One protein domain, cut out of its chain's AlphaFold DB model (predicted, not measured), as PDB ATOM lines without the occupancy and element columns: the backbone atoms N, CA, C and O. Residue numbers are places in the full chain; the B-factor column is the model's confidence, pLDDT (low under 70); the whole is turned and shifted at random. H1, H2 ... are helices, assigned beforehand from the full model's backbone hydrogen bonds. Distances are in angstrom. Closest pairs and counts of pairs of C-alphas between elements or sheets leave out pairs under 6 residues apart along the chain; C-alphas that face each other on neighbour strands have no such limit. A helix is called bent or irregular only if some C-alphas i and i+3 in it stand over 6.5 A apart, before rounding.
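This is residues 5 to 66 of the 190 residues of the protein "DUF1524 domain-containing protein" of Sporolactobacillus inulinus (UniProt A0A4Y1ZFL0). Three helices run lengthwise: H2 and H3 fold into a hairpin, and H1, the longest, runs beside H3. The printed part has 62 residues, H1, H2 and H3 in order, no named strand: all helix. It is compact, radius of gyration of the C-alphas 11.4 A, spanning 35 by 22 by 16 A.

In H1, residues 5 to 22, residues 12 to 16 alone only just touch H3, residues 50 to 58: 3 pairs of C-alphas within 8 A, closest Phe 16 and Leu 50, 6.8 A. H2, residues 31 to 43, is apart from H1 and forms a hairpin with H3, opposite ways; their closest C-alphas, Val 37 and Ile 53, are 6.1 A apart. Every O i to N i+4 pair in H3 is within hydrogen-bond range, 13 of 14 in H1, 8 of 9 in H2.

Find C-alpha 5 at (-40.633, 0.929, -67.742); H1 runs 27.9 A, irregular, with C-alphas 5 and 8 at 7.9 A. H2 runs 18.2 A; H3 runs 12.1 A to C-alpha 58 at (-55.480, 7.764, -91.900).

Both links are short, the printed part has no cut, and no printed residue is under 70 in pLDDT.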
ATOM      1  N   LYS A   5     -39.210   0.592 -67.602       82.62
ATOM      2  CA  LYS A   5     -40.633   0.929 -67.742       82.62
ATOM      3  C   LYS A   5     -40.984   1.568 -69.090       82.62
ATOM      4  O   LYS A   5     -42.054   1.305 -69.613       82.62
ATOM      5  N   TYR A   6     -40.095   2.388 -69.657       85.75
ATOM      6  CA  TYR A   6     -40.402   3.190 -70.851       85.75
ATOM      7  C   TYR A   6     -39.730   2.677 -72.132       85.75
ATOM      8  O   TYR A   6     -39.578   3.436 -73.090       85.75
ATOM      9  N   ILE A   7     -39.242   1.433 -72.158       86.81
ATOM     10  CA  ILE A   7     -38.534   0.896 -73.335       86.81
ATOM     11  C   ILE A   7     -39.439   0.894 -74.569       86.81
ATOM     12  O   ILE A   7     -39.017   1.339 -75.640       86.81
ATOM     13  N   ASP A   8     -40.678   0.434 -74.426       88.69
ATOM     14  CA  ASP A   8     -41.587   0.315 -75.565       88.69
ATOM     15  C   ASP A   8     -42.138   1.672 -76.012       88.69
ATOM     16  O   ASP A   8     -42.226   1.921 -77.217       88.69
ATOM     17  N   ASP A   9     -42.356   2.610 -75.087       91.25
ATOM     18  CA  ASP A   9     -42.665   4.002 -75.436       91.25
ATOM     19  C   ASP A   9     -41.532   4.645 -76.236       91.25
ATOM     20  O   ASP A   9     -41.782   5.264 -77.269       91.25
ATOM     21  N   ARG A  10     -40.266   4.455 -75.832       88.12
ATOM     22  CA  ARG A  10     -39.114   4.994 -76.578       88.12
ATOM     23  C   ARG A  10     -39.048   4.437 -77.998       88.12
ATOM     24  O   ARG A  10     -38.831   5.203 -78.940       88.12
ATOM     25  N   LYS A  11     -39.272   3.129 -78.179       86.38
ATOM     26  CA  LYS A  11     -39.347   2.508 -79.517       86.38
ATOM     27  C   LYS A  11     -40.485   3.105 -80.343       86.38
ATOM     28  O   LYS A  11     -40.287   3.453 -81.507       86.38
ATOM     29  N   THR A  12     -41.652   3.263 -79.731       91.38
ATOM     30  CA  THR A  12     -42.864   3.767 -80.380       91.38
ATOM     31  C   THR A  12     -42.717   5.237 -80.784       91.38
ATOM     32  O   THR A  12     -43.038   5.601 -81.916       91.38
ATOM     33  N   ILE A  13     -42.152   6.074 -79.912       92.06
ATOM     34  CA  ILE A  13     -41.850   7.488 -80.178       92.06
ATOM     35  C   ILE A  13     -40.786   7.623 -81.268       92.06
ATOM     36  O   ILE A  13     -40.922   8.480 -82.144       92.06
ATOM     37  N   ARG A  14     -39.744   6.779 -81.262       87.81
ATOM     38  CA  ARG A  14     -38.738   6.753 -82.335       87.81
ATOM     39  C   ARG A  14     -39.394   6.436 -83.677       87.81
ATOM     40  O   ARG A  14     -39.190   7.181 -84.631       87.81
ATOM     41  N   LEU A  15     -40.219   5.388 -83.739       88.44
ATOM     42  CA  LEU A  15     -40.955   5.028 -84.952       88.44
ATOM     43  C   LEU A  15     -41.857   6.177 -85.419       88.44
ATOM     44  O   LEU A  15     -41.776   6.587 -86.575       88.44
ATOM     45  N   PHE A  16     -42.662   6.743 -84.515       92.31
ATOM     46  CA  PHE A  16     -43.516   7.894 -84.796       92.31
ATOM     47  C   PHE A  16     -42.723   9.059 -85.395       92.31
ATOM     48  O   PHE A  16     -43.072   9.572 -86.456       92.31
ATOM     49  N   THR A  17     -41.643   9.456 -84.726       90.44
ATOM     50  CA  THR A  17     -40.853  10.634 -85.089       90.44
ATOM     51  C   THR A  17     -40.172  10.432 -86.437       90.44
ATOM     52  O   THR A  17     -40.285  11.288 -87.314       90.44
ATOM     53  N   THR A  18     -39.525   9.283 -86.652       88.44
ATOM     54  CA  THR A  18     -38.832   9.005 -87.915       88.44
ATOM     55  C   THR A  18     -39.814   8.883 -89.078       88.44
ATOM     56  O   THR A  18     -39.593   9.502 -90.119       88.44
ATOM     57  N   THR A  19     -40.938   8.179 -88.908       90.19
ATOM     58  CA  THR A  19     -41.981   8.120 -89.943       90.19
ATOM     59  C   THR A  19     -42.541   9.507 -90.240       90.19
ATOM     60  O   THR A  19     -42.655   9.872 -91.407       90.19
ATOM     61  N   ALA A  20     -42.839  10.309 -89.214       91.12
ATOM     62  CA  ALA A  20     -43.415  11.636 -89.400       91.12
ATOM     63  C   ALA A  20     -42.489  12.593 -90.161       91.12
ATOM     64  O   ALA A  20     -42.961  13.362 -91.006       91.12
ATOM     65  N   LEU A  21     -41.181  12.524 -89.890       90.12
ATOM     66  CA  LEU A  21     -40.159  13.297 -90.594       90.12
ATOM     67  C   LEU A  21     -40.050  12.877 -92.062       90.12
ATOM     68  O   LEU A  21     -40.125  13.732 -92.945       90.12
ATOM     69  N   LEU A  22     -39.931  11.574 -92.328       91.12
ATOM     70  CA  LEU A  22     -39.771  11.040 -93.684       91.12
ATOM     71  C   LEU A  22     -41.019  11.262 -94.551       91.12
ATOM     72  O   LEU A  22     -40.905  11.690 -95.697       91.12
ATOM     73  N   LYS A  23     -42.216  11.072 -93.982       90.06
ATOM     74  CA  LYS A  23     -43.507  11.361 -94.634       90.06
ATOM     75  C   LYS A  23     -43.842  12.850 -94.701       90.06
ATOM     76  O   LYS A  23     -44.866  13.212 -95.279       90.06
ATOM     77  N   LYS A  24     -43.025  13.721 -94.093       88.44
ATOM     78  CA  LYS A  24     -43.259  15.174 -94.032       88.44
ATOM     79  C   LYS A  24     -44.674  15.487 -93.508       88.44
ATOM     80  O   LYS A  24     -45.378  16.358 -94.032       88.44
ATOM     81  N   ILE A  25     -45.100  14.749 -92.475       89.69
ATOM     82  CA  ILE A  25     -46.461  14.794 -91.906       89.69
ATOM     83  C   ILE A  25     -46.841  16.226 -91.515       89.69
ATOM     84  O   ILE A  25     -47.928  16.691 -91.844       89.69
ATOM     85  N   PHE A  26     -45.904  16.948 -90.901       87.19
ATOM     86  CA  PHE A  26     -46.093  18.321 -90.425       87.19
ATOM     87  C   PHE A  26     -45.725  19.403 -91.456       87.19
ATOM     88  O   PHE A  26     -45.660  20.579 -91.120       87.19
ATOM     89  N   GLY A  27     -45.459  19.041 -92.714       83.25
ATOM     90  CA  GLY A  27     -45.251  20.023 -93.783       83.25
ATOM     91  C   GLY A  27     -46.575  20.604 -94.294       83.25
ATOM     92  O   GLY A  27     -47.527  19.848 -94.513       83.25
ATOM     93  N   GLY A  28     -46.617  21.917 -94.544       83.19
ATOM     94  CA  GLY A  28     -47.794  22.627 -95.059       83.19
ATOM     95  C   GLY A  28     -48.568  23.333 -93.948       83.19
ATOM     96  O   GLY A  28     -48.066  24.303 -93.391       83.19
ATOM     97  N   GLN A  29     -49.773  22.849 -93.631       81.38
ATOM     98  CA  GLN A  29     -50.617  23.357 -92.540       81.38
ATOM     99  C   GLN A  29     -50.550  22.420 -91.319       81.38
ATOM    100  O   GLN A  29     -51.411  21.550 -91.159       81.38
ATOM    101  N   PRO A  30     -49.520  22.542 -90.463       83.50
ATOM    102  CA  PRO A  30     -49.290  21.598 -89.375       83.50
ATOM    103  C   PRO A  30     -50.358  21.658 -88.283       83.50
ATOM    104  O   PRO A  30     -50.591  20.641 -87.641       83.50
ATOM    105  N   ASP A  31     -51.036  22.790 -88.076       84.12
ATOM    106  CA  ASP A  31     -51.961  22.976 -86.946       84.12
ATOM    107  C   ASP A  31     -53.128  21.984 -86.935       84.12
ATOM    108  O   ASP A  31     -53.528  21.508 -85.870       84.12
ATOM    109  N   ASN A  32     -53.619  21.606 -88.119       85.12
ATOM    110  CA  ASN A  32     -54.693  20.623 -88.283       85.12
ATOM    111  C   ASN A  32     -54.261  19.200 -87.891       85.12
ATOM    112  O   ASN A  32     -55.105  18.346 -87.633       85.12
ATOM    113  N   ILE A  33     -52.952  18.949 -87.824       89.19
ATOM    114  CA  ILE A  33     -52.350  17.671 -87.435       89.19
ATOM    115  C   ILE A  33     -51.849  17.739 -85.987       89.19
ATOM    116  O   ILE A  33     -52.119  16.842 -85.190       89.19
ATOM    117  N   LEU A  34     -51.155  18.822 -85.626       90.31
ATOM    118  CA  LEU A  34     -50.543  19.023 -84.316       90.31
ATOM    119  C   LEU A  34     -51.579  19.061 -83.198       90.31
ATOM    120  O   LEU A  34     -51.356  18.430 -82.169       90.31
ATOM    121  N   LYS A  35     -52.704  19.768 -83.384       91.12
ATOM    122  CA  LYS A  35     -53.743  19.869 -82.346       91.12
ATOM    123  C   LYS A  35     -54.320  18.489 -81.990       91.12
ATOM    124  O   LYS A  35     -54.199  18.111 -80.827       91.12
ATOM    125  N   PRO A  36     -54.853  17.683 -82.937       91.06
ATOM    126  CA  PRO A  36     -55.337  16.339 -82.620       91.06
ATOM    127  C   PRO A  36     -54.274  15.420 -82.013       91.06
ATOM    128  O   PRO A  36     -54.562  14.710 -81.056       91.06
ATOM    129  N   VAL A  37     -53.046  15.438 -82.545       93.12
ATOM    130  CA  VAL A  37     -51.949  14.604 -82.027       93.12
ATOM    131  C   VAL A  37     -51.595  14.995 -80.593       93.12
ATOM    132  O   VAL A  37     -51.433  14.122 -79.743       93.12
ATOM    133  N   ARG A  38     -51.514  16.299 -80.302       93.50
ATOM    134  CA  ARG A  38     -51.220  16.809 -78.960       93.50
ATOM    135  C   ARG A  38     -52.291  16.401 -77.955       93.50
ATOM    136  O   ARG A  38     -51.934  16.007 -76.850       93.50
ATOM    137  N   GLU A  39     -53.566  16.490 -78.319       95.06
ATOM    138  CA  GLU A  39     -54.651  16.083 -77.423       95.06
ATOM    139  C   GLU A  39     -54.615  14.579 -77.141       95.06
ATOM    140  O   GLU A  39     -54.682  14.194 -75.979       95.06
ATOM    141  N   LEU A  40     -54.371  13.737 -78.154       95.19
ATOM    142  CA  LEU A  40     -54.191  12.295 -77.941       95.19
ATOM    143  C   LEU A  40     -53.039  11.996 -76.972       95.19
ATOM    144  O   LEU A  40     -53.195  11.170 -76.078       95.19
ATOM    145  N   ILE A  41     -51.897  12.676 -77.117       94.50
ATOM    146  CA  ILE A  41     -50.750  12.504 -76.209       94.50
ATOM    147  C   ILE A  41     -51.104  12.945 -74.783       94.50
ATOM    148  O   ILE A  41     -50.716  12.280 -73.831       94.50
ATOM    149  N   LYS A  42     -51.854  14.042 -74.611       94.69
ATOM    150  CA  LYS A  42     -52.273  14.510 -73.280       94.69
ATOM    151  C   LYS A  42     -53.236  13.547 -72.587       94.69
ATOM    152  O   LYS A  42     -53.152  13.401 -71.373       94.69
ATOM    153  N   THR A  43     -54.166  12.940 -73.325       94.56
ATOM    154  CA  THR A  43     -55.185  12.057 -72.737       94.56
ATOM    155  C   THR A  43     -54.667  10.649 -72.457       94.56
ATOM    156  O   THR A  43     -55.261   9.942 -71.651       94.56
ATOM    157  N   ASN A  44     -53.572  10.230 -73.096       91.69
ATOM    158  CA  ASN A  44     -52.947   8.924 -72.889       91.69
ATOM    159  C   ASN A  44     -51.649   9.085 -72.076       91.69
ATOM    160  O   ASN A  44     -50.564   9.219 -72.636       91.69
ATOM    161  N   VAL A  45     -51.774   9.100 -70.747       85.69
ATOM    162  CA  VAL A  45     -50.654   9.369 -69.821       85.69
ATOM    163  C   VAL A  45     -49.754   8.161 -69.554       85.69
ATOM    164  O   VAL A  45     -48.587   8.337 -69.205       85.69
ATOM    165  N   ASP A  46     -50.279   6.947 -69.725       87.06
ATOM    166  CA  ASP A  46     -49.566   5.715 -69.375       87.06
ATOM    167  C   ASP A  46     -48.679   5.182 -70.504       87.06
ATOM    168  O   ASP A  46     -47.689   4.505 -70.226       87.06
ATOM    169  N   GLN A  47     -49.041   5.460 -71.762       91.25
ATOM    170  CA  GLN A  47     -48.366   4.955 -72.958       91.25
ATOM    171  C   GLN A  47     -48.503   5.926 -74.130       91.25
ATOM    172  O   GLN A  47     -49.517   6.611 -74.284       91.25
ATOM    173  N   PHE A  48     -47.511   5.932 -75.017       94.75
ATOM    174  CA  PHE A  48     -47.547   6.763 -76.213       94.75
ATOM    175  C   PHE A  48     -48.606   6.266 -77.229       94.75
ATOM    176  O   PHE A  48     -48.506   5.142 -77.730       94.75
ATOM    177  N   PRO A  49     -49.590   7.095 -77.633       95.44
ATOM    178  CA  PRO A  49     -50.788   6.643 -78.350       95.44
ATOM    179  C   PRO A  49     -50.600   6.550 -79.875       95.44
ATOM    180  O   PRO A  49     -51.359   7.134 -80.654       95.44
ATOM    181  N   LEU A  50     -49.583   5.819 -80.339       94.50
ATOM    182  CA  LEU A  50     -49.237   5.764 -81.766       94.50
ATOM    183  C   LEU A  50     -50.381   5.253 -82.648       94.50
ATOM    184  O   LEU A  50     -50.629   5.824 -83.709       94.50
ATOM    185  N   ASP A  51     -51.088   4.200 -82.246       93.50
ATOM    186  CA  ASP A  51     -52.132   3.625 -83.098       93.50
ATOM    187  C   ASP A  51     -53.371   4.520 -83.190       93.50
ATOM    188  O   ASP A  51     -53.933   4.673 -84.278       93.50
ATOM    189  N   GLN A  52     -53.716   5.223 -82.105       94.44
ATOM    190  CA  GLN A  52     -54.755   6.258 -82.130       94.44
ATOM    191  C   GLN A  52     -54.349   7.414 -83.058       94.44
ATOM    192  O   GLN A  52     -55.159   7.878 -83.865       94.44
ATOM    193  N   ILE A  53     -53.077   7.837 -83.020       94.31
ATOM    194  CA  ILE A  53     -52.546   8.857 -83.938       94.31
ATOM    195  C   ILE A  53     -52.635   8.377 -85.394       94.31
ATOM    196  O   ILE A  53     -53.164   9.093 -86.245       94.31
ATOM    197  N   LYS A  54     -52.179   7.154 -85.699       92.50
ATOM    198  CA  LYS A  54     -52.271   6.578 -87.054       92.50
ATOM    199  C   LYS A  54     -53.715   6.536 -87.544       92.50
ATOM    200  O   LYS A  54     -53.972   6.909 -88.685       92.50
ATOM    201  N   GLN A  55     -54.650   6.098 -86.701       92.00
ATOM    202  CA  GLN A  55     -56.069   6.028 -87.045       92.00
ATOM    203  C   GLN A  55     -56.639   7.417 -87.336       92.00
ATOM    204  O   GLN A  55     -57.300   7.601 -88.359       92.00
ATOM    205  N   LYS A  56     -56.324   8.406 -86.491       90.38
ATOM    206  CA  LYS A  56     -56.770   9.793 -86.664       90.38
ATOM    207  C   LYS A  56     -56.258  10.409 -87.966       90.38
ATOM    208  O   LYS A  56     -56.989  11.157 -88.607       90.38
ATOM    209  N   LEU A  57     -55.028  10.087 -88.365       88.62
ATOM    210  CA  LEU A  57     -54.392  10.656 -89.557       88.62
ATOM    211  C   LEU A  57     -54.652   9.862 -90.843       88.62
ATOM    212  O   LEU A  57     -54.443  10.394 -91.932       88.62
ATOM    213  N   LYS A  58     -55.169   8.630 -90.749       85.25
ATOM    214  CA  LYS A  58     -55.480   7.764 -91.900       85.25
ATOM    215  C   LYS A  58     -56.479   8.386 -92.881       85.25
ATOM    216  O   LYS A  58     -56.405   8.101 -94.068       85.25
ATOM    217  N   VAL A  59     -57.399   9.219 -92.390       79.12
ATOM    218  CA  VAL A  59     -58.415   9.918 -93.202       79.12
ATOM    219  C   VAL A  59     -57.885  11.183 -93.886       79.12
ATOM    220  O   VAL A  59     -58.617  11.851 -94.606       79.12
ATOM    221  N   THR A  60     -56.619  11.533 -93.655       80.31
ATOM    222  CA  THR A  60     -55.955  12.693 -94.258       80.31
ATOM    223  C   THR A  60     -54.936  12.242 -95.307       80.31
ATOM    224  O   THR A  60     -54.547  11.076 -95.355       80.31
ATOM    225  N   ASN A  61     -54.401  13.178 -96.092       77.62
ATOM    226  CA  ASN A  61     -53.238  12.914 -96.949       77.62
ATOM    227  C   ASN A  61     -51.917  12.725 -96.161       77.62
ATOM    228  O   ASN A  61     -50.862  12.532 -96.761       77.62
ATOM    229  N   LYS A  62     -51.956  12.770 -94.821       84.69
ATOM    230  CA  LYS A  62     -50.818  12.592 -93.905       84.69
ATOM    231  C   LYS A  62     -50.843  11.211 -93.237       84.69
ATOM    232  O   LYS A  62     -50.706  11.077 -92.025       84.69
ATOM    233  N   SER A  63     -51.033  10.167 -94.036       85.94
ATOM    234  CA  SER A  63     -50.940   8.784 -93.562       85.94
ATOM    235  C   SER A  63     -49.508   8.430 -93.138       85.94
ATOM    236  O   SER A  63     -48.539   8.877 -93.743       85.94
ATOM    237  N   PHE A  64     -49.379   7.566 -92.127       89.00
ATOM    238  CA  PHE A  64     -48.101   6.990 -91.677       89.00
ATOM    239  C   PHE A  64     -47.680   5.750 -92.485       89.00
ATOM    240  O   PHE A  64     -46.654   5.141 -92.189       89.00
ATOM    241  N   LYS A  65     -48.471   5.345 -93.484       88.62
ATOM    242  CA  LYS A  65     -48.113   4.252 -94.392       88.62
ATOM    243  C   LYS A  65     -47.228   4.772 -95.523       88.62
ATOM    244  O   LYS A  65     -47.529   5.817 -96.100       88.62
ATOM    245  N   PHE A  66     -46.185   4.011 -95.836       89.50
ATOM    246  CA  PHE A  66     -45.379   4.200 -97.036       89.50
ATOM    247  C   PHE A  66     -45.908   3.316 -98.161       89.50
ATOM    248  O   PHE A  66     -46.326   2.183 -97.907       89.50
TER     249      PHE A  66